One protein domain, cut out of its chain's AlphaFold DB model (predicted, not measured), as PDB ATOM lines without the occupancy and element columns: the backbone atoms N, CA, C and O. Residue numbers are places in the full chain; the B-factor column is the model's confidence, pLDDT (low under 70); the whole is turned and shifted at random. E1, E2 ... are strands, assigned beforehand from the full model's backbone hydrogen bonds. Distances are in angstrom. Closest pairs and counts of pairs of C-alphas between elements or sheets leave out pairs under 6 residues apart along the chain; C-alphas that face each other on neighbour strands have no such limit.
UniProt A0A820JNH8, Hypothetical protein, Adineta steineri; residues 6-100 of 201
ATOM      1  N   LEU A   6      -4.496 -48.692 -15.157       91.00
ATOM      2  CA  LEU A   6      -3.797 -47.959 -14.105       91.00
ATOM      3  C   LEU A   6      -2.283 -48.049 -14.273       91.00
ATOM      4  O   LEU A   6      -1.590 -47.049 -14.086       91.00
ATOM      5  N   TYR A   7      -1.785 -49.225 -14.660       94.19
ATOM      6  CA  TYR A   7      -0.357 -49.472 -14.806       94.19
ATOM      7  C   TYR A   7      -0.041 -50.354 -16.011       94.19
ATOM      8  O   TYR A   7      -0.886 -51.118 -16.474       94.19
ATOM      9  N   TYR A   8       1.199 -50.271 -16.469       95.38
ATOM     10  CA  TYR A   8       1.811 -51.187 -17.415       95.38
ATOM     11  C   TYR A   8       3.005 -51.871 -16.765       95.38
ATOM     12  O   TYR A   8       3.755 -51.246 -16.020       95.38
ATOM     13  N   GLU A   9       3.217 -53.137 -17.082       95.94
ATOM     14  CA  GLU A   9       4.428 -53.867 -16.733       95.94
ATOM     15  C   GLU A   9       5.159 -54.236 -18.019       95.94
ATOM     16  O   GLU A   9       4.608 -54.922 -18.881       95.94
ATOM     17  N   LEU A  10       6.398 -53.763 -18.153       96.31
ATOM     18  CA  LEU A  10       7.275 -54.161 -19.247       96.31
ATOM     19  C   LEU A  10       7.999 -55.445 -18.851       96.31
ATOM     20  O   LEU A  10       8.655 -55.497 -17.809       96.31
ATOM     21  N   GLN A  11       7.923 -56.455 -19.708       97.06
ATOM     22  CA  GLN A  11       8.663 -57.700 -19.561       97.06
ATOM     23  C   GLN A  11       9.592 -57.909 -20.753       97.06
ATOM     24  O   GLN A  11       9.293 -57.471 -21.867       97.06
ATOM     25  N   TYR A  12      10.700 -58.607 -20.530       96.75
ATOM     26  CA  TYR A  12      11.588 -59.058 -21.595       96.75
ATOM     27  C   TYR A  12      12.007 -60.509 -21.404       96.75
ATOM     28  O   TYR A  12      12.058 -61.010 -20.282       96.75
ATOM     29  N   ASN A  13      12.373 -61.163 -22.498       96.62
ATOM     30  CA  ASN A  13      13.198 -62.365 -22.468       96.62
ATOM     31  C   ASN A  13      14.532 -62.076 -23.169       96.62
ATOM     32  O   ASN A  13      14.729 -60.991 -23.731       96.62
ATOM     33  N   THR A  14      15.470 -63.021 -23.111       96.31
ATOM     34  CA  THR A  14      16.767 -62.850 -23.779       96.31
ATOM     35  C   THR A  14      17.178 -64.082 -24.567       96.31
ATOM     36  O   THR A  14      16.718 -65.182 -24.282       96.31
ATOM     37  N   SER A  15      18.147 -63.937 -25.471       95.25
ATOM     38  CA  SER A  15      18.823 -65.069 -26.123       95.25
ATOM     39  C   SER A  15      19.455 -66.084 -25.156       95.25
ATOM     40  O   SER A  15      19.774 -67.190 -25.580       95.25
ATOM     41  N   PHE A  16      19.649 -65.735 -23.879       94.06
ATOM     42  CA  PHE A  16      20.162 -66.643 -22.843       94.06
ATOM     43  C   PHE A  16      19.060 -67.277 -21.988       94.06
ATOM     44  O   PHE A  16      19.320 -68.250 -21.287       94.06
ATOM     45  N   GLN A  17      17.849 -66.722 -22.022       93.19
ATOM     46  CA  GLN A  17      16.699 -67.165 -21.240       93.19
ATOM     47  C   GLN A  17      15.435 -66.842 -22.039       93.19
ATOM     48  O   GLN A  17      14.817 -65.794 -21.858       93.19
ATOM     49  N   ILE A  18      15.119 -67.712 -23.001       90.06
ATOM     50  CA  ILE A  18      14.060 -67.482 -23.998       90.06
ATOM     51  C   ILE A  18      12.659 -67.842 -23.487       90.06
ATOM     52  O   ILE A  18      11.674 -67.265 -23.944       90.06
ATOM     53  N   ASN A  19      12.578 -68.782 -22.540       92.00
ATOM     54  CA  ASN A  19      11.315 -69.360 -22.075       92.00
ATOM     55  C   ASN A  19      10.684 -68.583 -20.916       92.00
ATOM     56  O   ASN A  19       9.503 -68.775 -20.637       92.00
ATOM     57  N   ASP A  20      11.441 -67.688 -20.280       94.44
ATOM     58  CA  ASP A  20      10.965 -66.915 -19.139       94.44
ATOM     59  C   ASP A  20      10.870 -65.436 -19.488       94.44
ATOM     60  O   ASP A  20      11.751 -64.859 -20.130       94.44
ATOM     61  N   TRP A  21       9.799 -64.817 -19.004       96.25
ATOM     62  CA  TRP A  21       9.585 -63.384 -19.103       96.25
ATOM     63  C   TRP A  21       9.951 -62.721 -17.783       96.25
ATOM     64  O   TRP A  21       9.391 -63.039 -16.738       96.25
ATOM     65  N   ILE A  22      10.895 -61.791 -17.848       95.50
ATOM     66  CA  ILE A  22      11.444 -61.077 -16.703       95.50
ATOM     67  C   ILE A  22      10.847 -59.674 -16.681       95.50
ATOM     68  O   ILE A  22      10.985 -58.920 -17.647       95.50
ATOM     69  N   SER A  23      10.202 -59.305 -15.575       96.19
ATOM     70  CA  SER A  23       9.694 -57.949 -15.353       96.19
ATOM     71  C   SER A  23      10.843 -56.960 -15.198       96.19
ATOM     72  O   SER A  23      11.779 -57.193 -14.430       96.19
ATOM     73  N   VAL A  24      10.767 -55.826 -15.895       94.81
ATOM     74  CA  VAL A  24      11.780 -54.774 -15.796       94.81
ATOM     75  C   VAL A  24      11.661 -54.078 -14.438       94.81
ATOM     76  O   VAL A  24      10.627 -53.466 -14.163       94.81
ATOM     77  N   PRO A  25      12.700 -54.118 -13.583       92.25
ATOM     78  CA  PRO A  25      12.712 -53.332 -12.363       92.25
ATOM     79  C   PRO A  25      12.959 -51.859 -12.706       92.25
ATOM     80  O   PRO A  25      13.892 -51.512 -13.428       92.25
ATOM     81  N   ILE A  26      12.129 -50.988 -12.151       89.81
ATOM     82  CA  ILE A  26      12.121 -49.549 -12.390       89.81
ATOM     83  C   ILE A  26      12.304 -48.849 -11.056       89.81
ATOM     84  O   ILE A  26      11.632 -49.158 -10.072       89.81
ATOM     85  N   GLU A  27      13.203 -47.877 -11.028       89.19
ATOM     86  CA  GLU A  27      13.372 -46.992  -9.889       89.19
ATOM     87  C   GLU A  27      12.494 -45.750 -10.079       89.19
ATOM     88  O   GLU A  27      12.672 -44.982 -11.025       89.19
ATOM     89  N   GLN A  28      11.506 -45.574  -9.205       83.81
ATOM     90  CA  GLN A  28      10.579 -44.448  -9.232       83.81
ATOM     91  C   GLN A  28      10.818 -43.506  -8.065       83.81
ATOM     92  O   GLN A  28      11.159 -43.921  -6.958       83.81
ATOM     93  N   ARG A  29      10.598 -42.215  -8.322       86.88
ATOM     94  CA  ARG A  29      10.643 -41.165  -7.308       86.88
ATOM     95  C   ARG A  29       9.236 -40.695  -6.999       86.88
ATOM     96  O   ARG A  29       8.453 -40.419  -7.903       86.88
ATOM     97  N   ARG A  30       8.940 -40.584  -5.710       85.81
ATOM     98  CA  ARG A  30       7.718 -39.987  -5.192       85.81
ATOM     99  C   ARG A  30       8.079 -38.788  -4.339       85.81
ATOM    100  O   ARG A  30       8.836 -38.911  -3.377       85.81
ATOM    101  N   GLU A  31       7.503 -37.653  -4.690       88.88
ATOM    102  CA  GLU A  31       7.516 -36.470  -3.846       88.88
ATOM    103  C   GLU A  31       6.396 -36.556  -2.810       88.88
ATOM    104  O   GLU A  31       5.273 -36.986  -3.081       88.88
ATOM    105  N   SER A  32       6.747 -36.185  -1.591       89.38
ATOM    106  CA  SER A  32       5.866 -36.047  -0.439       89.38
ATOM    107  C   SER A  32       6.324 -34.831   0.360       89.38
ATOM    108  O   SER A  32       7.395 -34.293   0.088       89.38
ATOM    109  N   PHE A  33       5.537 -34.392   1.336       92.38
ATOM    110  CA  PHE A  33       5.896 -33.262   2.186       92.38
ATOM    111  C   PHE A  33       5.900 -33.703   3.644       92.38
ATOM    112  O   PHE A  33       4.988 -34.404   4.081       92.38
ATOM    113  N   ASN A  34       6.931 -33.299   4.381       90.31
ATOM    114  CA  ASN A  34       6.945 -33.400   5.831       90.31
ATOM    115  C   ASN A  34       6.431 -32.086   6.422       90.31
ATOM    116  O   ASN A  34       6.863 -31.011   6.001       90.31
ATOM    117  N   GLU A  35       5.568 -32.174   7.427       91.56
ATOM    118  CA  GLU A  35       5.201 -31.030   8.259       91.56
ATOM    119  C   GLU A  35       6.239 -30.846   9.366       91.56
ATOM    120  O   GLU A  35       6.431 -31.714  10.217       91.56
ATOM    121  N   VAL A  36       6.911 -29.698   9.357       90.62
ATOM    122  CA  VAL A  36       7.868 -29.297  10.386       90.62
ATOM    123  C   VAL A  36       7.258 -28.144  11.167       90.62
ATOM    124  O   VAL A  36       7.068 -27.052  10.634       90.62
ATOM    125  N   LYS A  37       6.930 -28.381  12.440       91.25
ATOM    126  CA  LYS A  37       6.401 -27.335  13.317       91.25
ATOM    127  C   LYS A  37       7.549 -26.515  13.906       91.25
ATOM    128  O   LYS A  37       8.391 -27.040  14.633       91.25
ATOM    129  N   SER A  38       7.573 -25.231  13.584       84.44
ATOM    130  CA  SER A  38       8.545 -24.259  14.078       84.44
ATOM    131  C   SER A  38       8.250 -23.851  15.524       84.44
ATOM    132  O   SER A  38       7.138 -24.017  16.032       84.44
ATOM    133  N   ARG A  39       9.252 -23.278  16.204       87.56
ATOM    134  CA  ARG A  39       9.139 -22.839  17.611       87.56
ATOM    135  C   ARG A  39       8.101 -21.735  17.831       87.56
ATOM    136  O   ARG A  39       7.571 -21.626  18.928       87.56
ATOM    137  N   ASP A  40       7.811 -20.946  16.802       90.88
ATOM    138  CA  ASP A  40       6.776 -19.904  16.798       90.88
ATOM    139  C   ASP A  40       5.357 -20.453  16.546       90.88
ATOM    140  O   ASP A  40       4.394 -19.692  16.498       90.88
ATOM    141  N   GLY A  41       5.212 -21.773  16.386       86.88
ATOM    142  CA  GLY A  41       3.941 -22.437  16.107       86.88
ATOM    143  C   GLY A  41       3.579 -22.530  14.623       86.88
ATOM    144  O   GLY A  41       2.585 -23.189  14.312       86.88
ATOM    145  N   SER A  42       4.369 -21.948  13.713       90.56
ATOM    146  CA  SER A  42       4.156 -22.073  12.266       90.56
ATOM    147  C   SER A  42       4.446 -23.494  11.762       90.56
ATOM    148  O   SER A  42       5.284 -24.209  12.313       90.56
ATOM    149  N   ILE A  43       3.743 -23.921  10.709       91.00
ATOM    150  CA  ILE A  43       3.996 -25.198  10.026       91.00
ATOM    151  C   ILE A  43       4.743 -24.896   8.732       91.00
ATOM    152  O   ILE A  43       4.248 -24.168   7.873       91.00
ATOM    153  N   LYS A  44       5.930 -25.479   8.587       92.75
ATOM    154  CA  LYS A  44       6.727 -25.434   7.366       92.75
ATOM    155  C   LYS A  44       6.628 -26.781   6.658       92.75
ATOM    156  O   LYS A  44       6.922 -27.814   7.253       92.75
ATOM    157  N   LEU A  45       6.234 -26.767   5.388       91.06
ATOM    158  CA  LEU A  45       6.259 -27.960   4.543       91.06
ATOM    159  C   LEU A  45       7.643 -28.105   3.915       91.06
ATOM    160  O   LEU A  45       8.093 -27.217   3.190       91.06
ATOM    161  N   GLU A  46       8.310 -29.223   4.180       91.31
ATOM    162  CA  GLU A  46       9.597 -29.546   3.565       91.31
ATOM    163  C   GLU A  46       9.437 -30.695   2.562       91.31
ATOM    164  O   GLU A  46       8.862 -31.732   2.911       91.31
ATOM    165  N   PRO A  47       9.913 -30.540   1.310       91.00
ATOM    166  CA  PRO A  47       9.797 -31.587   0.308       91.00
ATOM    167  C   PRO A  47      10.668 -32.786   0.691       91.00
ATOM    168  O   PRO A  47      11.854 -32.662   0.993       91.00
ATOM    169  N   LYS A  48      10.074 -33.973   0.631       92.25
ATOM    170  CA  LYS A  48      10.724 -35.262   0.832       92.25
ATOM    171  C   LYS A  48      10.558 -36.103  -0.424       92.25
ATOM    172  O   LYS A  48       9.470 -36.607  -0.717       92.25
ATOM    173  N   ILE A  49      11.664 -36.301  -1.129       90.62
ATOM    174  CA  ILE A  49      11.741 -37.226  -2.259       90.62
ATOM    175  C   ILE A  49      12.095 -38.606  -1.714       90.62
ATOM    176  O   ILE A  49      13.124 -38.782  -1.068       90.62
ATOM    177  N   THR A  50      11.243 -39.589  -1.981       87.62
ATOM    178  CA  THR A  50      11.510 -40.995  -1.669       87.62
ATOM    179  C   THR A  50      11.635 -41.778  -2.962       87.62
ATOM    180  O   THR A  50      10.790 -41.662  -3.850       87.62
ATOM    181  N   THR A  51      12.676 -42.595  -3.055       89.00
ATOM    182  CA  THR A  51      12.915 -43.465  -4.204       89.00
ATOM    183  C   THR A  51      12.559 -44.906  -3.848       89.00
ATOM    184  O   THR A  51      12.884 -45.369  -2.757       89.00
ATOM    185  N   PHE A  52      11.878 -45.615  -4.746       87.38
ATOM    186  CA  PHE A  52      11.462 -47.004  -4.547       87.38
ATOM    187  C   PHE A  52      11.579 -47.806  -5.846       87.38
ATOM    188  O   PHE A  52      11.558 -47.245  -6.940       87.38
ATOM    189  N   LYS A  53      11.699 -49.132  -5.729       90.25
ATOM    190  CA  LYS A  53      11.722 -50.049  -6.877       90.25
ATOM    191  C   LYS A  53      10.329 -50.625  -7.124       90.25
ATOM    192  O   LYS A  53       9.664 -51.045  -6.182       90.25
ATOM    193  N   THR A  54       9.906 -50.659  -8.379       91.19
ATOM    194  CA  THR A  54       8.625 -51.215  -8.840       91.19
ATOM    195  C   THR A  54       8.792 -51.836 -10.225       91.19
ATOM    196  O   THR A  54       9.756 -51.541 -10.918       91.19
ATOM    197  N   THR A  55       7.860 -52.677 -10.654       92.38
ATOM    198  CA  THR A  55       7.753 -53.170 -12.041       92.38
ATOM    199  C   THR A  55       6.625 -52.485 -12.817       92.38
ATOM    200  O   THR A  55       6.481 -52.686 -14.020       92.38
ATOM    201  N   HIS A  56       5.836 -51.653 -12.133       93.06
ATOM    202  CA  HIS A  56       4.635 -51.028 -12.666       93.06
ATOM    203  C   HIS A  56       4.893 -49.570 -13.057       93.06
ATOM    204  O   HIS A  56       5.194 -48.721 -12.215       93.06
ATOM    205  N   LEU A  57       4.718 -49.278 -14.340       92.31
ATOM    206  CA  LEU A  57       4.686 -47.939 -14.913       92.31
ATOM    207  C   LEU A  57       3.266 -47.371 -14.842       92.31
ATOM    208  O   LEU A  57       2.343 -48.032 -15.304       92.31
ATOM    209  N   PRO A  58       3.058 -46.156 -14.319       92.12
ATOM    210  CA  PRO A  58       1.777 -45.465 -14.387       92.12
ATOM    211  C   PRO A  58       1.240 -45.371 -15.819       92.12
ATOM    212  O   PRO A  58       1.993 -45.116 -16.754       92.12
ATOM    213  N   SER A  59      -0.075 -45.507 -15.999       91.06
ATOM    214  CA  SER A  59      -0.711 -45.502 -17.325       91.06
ATOM    215  C   SER A  59      -0.531 -44.202 -18.122       91.06
ATOM    216  O   SER A  59      -0.820 -44.172 -19.314       91.06
ATOM    217  N   ASN A  60      -0.137 -43.107 -17.465       90.00
ATOM    218  CA  ASN A  60       0.169 -41.821 -18.098       90.00
ATOM    219  C   ASN A  60       1.639 -41.697 -18.544       90.00
ATOM    220  O   ASN A  60       2.007 -40.665 -19.098       90.00
ATOM    221  N   GLN A  61       2.464 -42.722 -18.320       88.31
ATOM    222  CA  GLN A  61       3.842 -42.792 -18.781       88.31
ATOM    223  C   GLN A  61       3.958 -43.854 -19.880       88.31
ATOM    224  O   GLN A  61       3.628 -45.019 -19.673       88.31
ATOM    225  N   TYR A  62       4.440 -43.446 -21.053       85.81
ATOM    226  CA  TYR A  62       4.513 -44.290 -22.254       85.81
ATOM    227  C   TYR A  62       5.951 -44.599 -22.694       85.81
ATOM    228  O   TYR A  62       6.169 -45.282 -23.690       85.81
ATOM    229  N   ASN A  63       6.946 -44.108 -21.957       88.81
ATOM    230  CA  ASN A  63       8.359 -44.316 -22.233       88.81
ATOM    231  C   ASN A  63       9.116 -44.708 -20.956       88.81
ATOM    232  O   ASN A  63       8.885 -44.164 -19.874       88.81
ATOM    233  N   LEU A  64      10.061 -45.636 -21.098       88.75
ATOM    234  CA  LEU A  64      10.947 -46.089 -20.031       88.75
ATOM    235  C   LEU A  64      12.361 -46.259 -20.589       88.75
ATOM    236  O   LEU A  64      12.554 -46.871 -21.636       88.75
ATOM    237  N   LEU A  65      13.351 -45.739 -19.864       89.56
ATOM    238  CA  LEU A  65      14.756 -46.010 -20.139       89.56
ATOM    239  C   LEU A  65      15.175 -47.277 -19.386       89.56
ATOM    240  O   LEU A  65      15.071 -47.328 -18.162       89.56
ATOM    241  N   VAL A  66      15.660 -48.284 -20.113       89.81
ATOM    242  CA  VAL A  66      16.061 -49.579 -19.544       89.81
ATOM    243  C   VAL A  66      17.547 -49.812 -19.780       89.81
ATOM    244  O   VAL A  66      18.057 -49.604 -20.880       89.81
ATOM    245  N   SER A  67      18.251 -50.266 -18.742       90.00
ATOM    246  CA  SER A  67      19.643 -50.705 -18.862       90.00
ATOM    247  C   SER A  67      19.696 -52.170 -19.281       90.00
ATOM    248  O   SER A  67      19.226 -53.036 -18.548       90.00
ATOM    249  N   LEU A  68      20.299 -52.449 -20.436       92.94
ATOM    250  CA  LEU A  68      20.430 -53.798 -20.985       92.94
ATOM    251  C   LEU A  68      21.871 -54.311 -20.856       92.94
ATOM    252  O   LEU A  68      22.837 -53.545 -20.948       92.94
ATOM    253  N   SER A  69      22.027 -55.620 -20.654       94.62
ATOM    254  CA  SER A  69      23.330 -56.285 -20.774       94.62
ATOM    255  C   SER A  69      23.799 -56.306 -22.225       94.62
ATOM    256  O   SER A  69      22.985 -56.469 -23.128       94.62
ATOM    257  N   CYS A  70      25.112 -56.184 -22.420       95.56
ATOM    258  CA  CYS A  70      25.772 -56.323 -23.717       95.56
ATOM    259  C   CYS A  70      25.672 -57.754 -24.260       95.56
ATOM    260  O   CYS A  70      25.587 -58.703 -23.478       95.56
ATOM    261  N   TRP A  71      25.817 -57.902 -25.579       96.06
ATOM    262  CA  TRP A  71      25.834 -59.187 -26.286       96.06
ATOM    263  C   TRP A  71      24.614 -60.064 -25.980       96.06
ATOM    264  O   TRP A  71      24.704 -61.265 -25.752       96.06
ATOM    265  N   ALA A  72      23.448 -59.440 -25.965       96.69
ATOM    266  CA  ALA A  72      22.186 -60.114 -25.753       96.69
ATOM    267  C   ALA A  72      21.143 -59.607 -26.737       96.69
ATOM    268  O   ALA A  72      21.106 -58.415 -27.071       96.69
ATOM    269  N   ASN A  73      20.282 -60.530 -27.148       96.44
ATOM    270  CA  ASN A  73      19.113 -60.218 -27.943       96.44
ATOM    271  C   ASN A  73      17.897 -60.207 -27.026       96.44
ATOM    272  O   ASN A  73      17.696 -61.176 -26.299       96.44
ATOM    273  N   TYR A  74      17.103 -59.143 -27.071       97.00
ATOM    274  CA  TYR A  74      15.912 -58.969 -26.249       97.00
ATOM    275  C   TYR A  74      14.661 -58.966 -27.116       97.00
ATOM    276  O   TYR A  74      14.632 -58.318 -28.166       97.00
ATOM    277  N   THR A  75      13.611 -59.624 -26.634       97.00
ATOM    278  CA  THR A  75      12.241 -59.350 -27.079       97.00
ATOM    279  C   THR A  75      11.438 -58.837 -25.900       97.00
ATOM    280  O   THR A  75      11.687 -59.230 -24.758       97.00
ATOM    281  N   PHE A  76      10.513 -57.920 -26.168       96.88
ATOM    282  CA  PHE A  76       9.732 -57.246 -25.137       96.88
ATOM    283  C   PHE A  76       8.249 -57.541 -25.299       96.88
ATOM    284  O   PHE A  76       7.779 -57.760 -26.410       96.88
ATOM    285  N   ARG A  77       7.504 -57.487 -24.197       96.88
ATOM    286  CA  ARG A  77       6.038 -57.462 -24.194       96.88
ATOM    287  C   ARG A  77       5.532 -56.613 -23.037       96.88
ATOM    288  O   ARG A  77       6.269 -56.361 -22.082       96.88
ATOM    289  N   VAL A  78       4.274 -56.204 -23.103       96.62
ATOM    290  CA  VAL A  78       3.637 -55.371 -22.081       96.62
ATOM    291  C   VAL A  78       2.411 -56.075 -21.519       96.62
ATOM    292  O   VAL A  78       1.634 -56.664 -22.265       96.62
ATOM    293  N   ILE A  79       2.223 -55.985 -20.207       97.31
ATOM    294  CA  ILE A  79       0.989 -56.381 -19.524       97.31
ATOM    295  C   ILE A  79       0.314 -55.114 -19.000       97.31
ATOM    296  O   ILE A  79       0.968 -54.271 -18.383       97.31
ATOM    297  N   ALA A  80      -0.983 -54.957 -19.253       96.50
ATOM    298  CA  ALA A  80      -1.768 -53.850 -18.721       96.50
ATOM    299  C   ALA A  80      -2.474 -54.279 -17.433       96.50
ATOM    300  O   ALA A  80      -3.027 -55.368 -17.354       96.50
ATOM    301  N   TYR A  81      -2.505 -53.406 -16.434       95.75
ATOM    302  CA  TYR A  81      -3.173 -53.656 -15.161       95.75
ATOM    303  C   TYR A  81      -4.273 -52.633 -14.928       95.75
ATOM    304  O   TYR A  81      -4.069 -51.428 -15.093       95.75
ATOM    305  N   ASN A  82      -5.436 -53.101 -14.489       94.69
ATOM    306  CA  ASN A  82      -6.512 -52.258 -13.977       94.69
ATOM    307  C   ASN A  82      -6.890 -52.688 -12.547       94.69
ATOM    308  O   ASN A  82      -6.215 -53.509 -11.931       94.69
ATOM    309  N   ARG A  83      -7.981 -52.136 -12.001       93.50
ATOM    310  CA  ARG A  83      -8.455 -52.471 -10.644       93.50
ATOM    311  C   ARG A  83      -8.862 -53.941 -10.440       93.50
ATOM    312  O   ARG A  83      -9.032 -54.350  -9.301       93.50
ATOM    313  N   VAL A  84      -9.119 -54.678 -11.521       93.81
ATOM    314  CA  VAL A  84      -9.510 -56.097 -11.496       93.81
ATOM    315  C   VAL A  84      -8.266 -56.981 -11.526       93.81
ATOM    316  O   VAL A  84      -8.212 -57.968 -10.802       93.81
ATOM    317  N   GLY A  85      -7.264 -56.621 -12.329       93.19
ATOM    318  CA  GLY A  85      -6.013 -57.366 -12.417       93.19
ATOM    319  C   GLY A  85      -5.252 -57.115 -13.715       93.19
ATOM    320  O   GLY A  85      -5.457 -56.096 -14.382       93.19
ATOM    321  N   ALA A  86      -4.367 -58.059 -14.032       96.56
ATOM    322  CA  ALA A  86      -3.581 -58.100 -15.259       96.56
ATOM    323  C   ALA A  86      -4.445 -58.450 -16.480       96.56
ATOM    324  O   ALA A  86      -5.377 -59.250 -16.388       96.56
ATOM    325  N   SER A  87      -4.102 -57.880 -17.629       96.38
ATOM    326  CA  SER A  87      -4.536 -58.348 -18.941       96.38
ATOM    327  C   SER A  87      -3.725 -59.565 -19.381       96.38
ATOM    328  O   SER A  87      -2.684 -59.881 -18.801       96.38
ATOM    329  N   ASP A  88      -4.132 -60.168 -20.494       97.00
ATOM    330  CA  ASP A  88      -3.208 -60.987 -21.272       97.00
ATOM    331  C   ASP A  88      -2.015 -60.135 -21.749       97.00
ATOM    332  O   ASP A  88      -2.165 -58.919 -21.957       97.00
ATOM    333  N   PRO A  89      -0.820 -60.730 -21.917       97.56
ATOM    334  CA  PRO A  89       0.322 -60.017 -22.466       97.56
ATOM    335  C   PRO A  89       0.065 -59.553 -23.901       97.56
ATOM    336  O   PRO A  89      -0.596 -60.233 -24.686       97.56
ATOM    337  N   SER A  90       0.658 -58.420 -24.268       97.50
ATOM    338  CA  SER A  90       0.704 -57.979 -25.659       97.50
ATOM    339  C   SER A  90       1.426 -59.006 -26.544       97.50
ATOM    340  O   SER A  90       2.232 -59.804 -26.044       97.50
ATOM    341  N   PRO A  91       1.253 -58.927 -27.878       97.12
ATOM    342  CA  PRO A  91       2.233 -59.487 -28.797       97.12
ATOM    343  C   PRO A  91       3.650 -59.015 -28.442       97.12
ATOM    344  O   PRO A  91       3.839 -57.938 -27.860       97.12
ATOM    345  N   ILE A  92       4.638 -59.838 -28.781       96.00
ATOM    346  CA  ILE A  92       6.047 -59.483 -28.607       96.00
ATOM    347  C   ILE A  92       6.427 -58.310 -29.519       96.00
ATOM    348  O   ILE A  92       5.766 -58.053 -30.525       96.00
ATOM    349  N   SER A  93       7.507 -57.610 -29.180       95.25
ATOM    350  CA  SER A  93       8.054 -56.527 -29.993       95.25
ATOM    351  C   SER A  93       8.327 -56.988 -31.428       95.25
ATOM    352  O   SER A  93       8.922 -58.043 -31.638       95.25
ATOM    353  N   GLU A  94       7.941 -56.168 -32.410       92.50
ATOM    354  CA  GLU A  94       8.064 -56.489 -33.844       92.50
ATOM    355  C   GLU A  94       9.504 -56.789 -34.274       92.50
ATOM    356  O   GLU A  94       9.747 -57.599 -35.166       92.50
ATOM    357  N   SER A  95      10.470 -56.140 -33.624       92.38
ATOM    358  CA  SER A  95      11.892 -56.381 -33.832       92.38
ATOM    359  C   SER A  95      12.568 -56.821 -32.542       92.38
ATOM    360  O   SER A  95      12.174 -56.466 -31.426       92.38
ATOM    361  N   MET A  96      13.619 -57.614 -32.719       93.56
ATOM    362  CA  MET A  96      14.491 -58.051 -31.645       93.56
ATOM    363  C   MET A  96      15.567 -56.990 -31.402       93.56
ATOM    364  O   MET A  96      16.295 -56.604 -32.318       93.56
ATOM    365  N   CYS A  97      15.706 -56.535 -30.159       94.44
ATOM    366  CA  CYS A  97      16.739 -55.572 -29.795       94.44
ATOM    367  C   CYS A  97      18.063 -56.306 -29.558       94.44
ATOM    368  O   CYS A  97      18.213 -57.021 -28.569       94.44
ATOM    369  N   THR A  98      19.023 -56.137 -30.467       95.44
ATOM    370  CA  THR A  98      20.365 -56.722 -30.338       95.44
ATOM    371  C   THR A  98      21.329 -55.686 -29.776       95.44
ATOM    372  O   THR A  98      21.541 -54.629 -30.370       95.44
ATOM    373  N   THR A  99      21.921 -55.986 -28.626       95.75
ATOM    374  CA  THR A  99      22.887 -55.101 -27.965       95.75
ATOM    375  C   THR A  99      24.311 -55.342 -28.464       95.75
ATOM    376  O   THR A  99      24.684 -56.445 -28.865       95.75
ATOM    377  N   THR A 100      25.138 -54.298 -28.424       95.38
ATOM    378  CA  THR A 100      26.552 -54.385 -28.804       95.38
ATOM    379  C   THR A 100      27.351 -55.245 -27.825       95.38
ATOM    380  O   THR A 100      26.923 -55.518 -26.703       95.38
TER     381      THR A 100
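What this domain is: This is residues 6 to 100 of the 201 residues of the protein "Hypothetical protein" of Adineta steineri (UniProt A0A820JNH8). A long, twisted two-stranded hairpin, E3 and E4, reaches like an arm from a small, strongly twisted sheet of E1, E2, E5 and E6, in which E1 has E6 on one side and E2 and E5 on the other. The arm makes much of the length. The printed part has 95 residues, with no named helix and six named strands, E1 to E6 in chain order; both sheets are antiparallel and the class is all strand. The whole is extended, with a radius of gyration of the C-alphas of 19.2 A, and flat, spanning 63 by 36 by 19 A.

How they stand to each other: E1, residues 7 to 14, has three antiparallel neighbours in a branched sheet. E2, residues 17 to 23, forms a hairpin with E1, with N 12 and O 22 2.9 A apart. E2 runs on into E3, residues 26 to 37, at 16 degrees. E3 and E4, residues 43 to 54, form an antiparallel hairpin at 161 degrees, with N 32 and O 48 2.9 A apart. E4 and E5, residues 56 to 58, meet only through their link. E5 is beside residues 7 to 9 of E1, with N 8 and O 57 2.8 A apart. E6, residues 73 to 81, pairs along E1, with N 9 and O 79 2.8 A apart. E3 and E6 are apart.

Where its parts are: E1 begins at C-alpha 7 (-0.357, -49.472, -14.806) and is 23.5 A long. E3 is 34.5 A long and E4 32.5 A. E6 is 26.5 A long and ends at C-alpha 81 (-3.173, -53.656, -15.161).

The domain as a whole: The C-alphas farthest apart, of Ser 15 and Asp 40, are 63.5 A apart. The printed part has no cut. The link from E5 to E6 is long, 14 residues. Residues 82 to 100 hold no named element, but residues 97 to 98 pair with residues 73 to 74 of E6, antiparallel. No printed residue is under 70 in pLDDT.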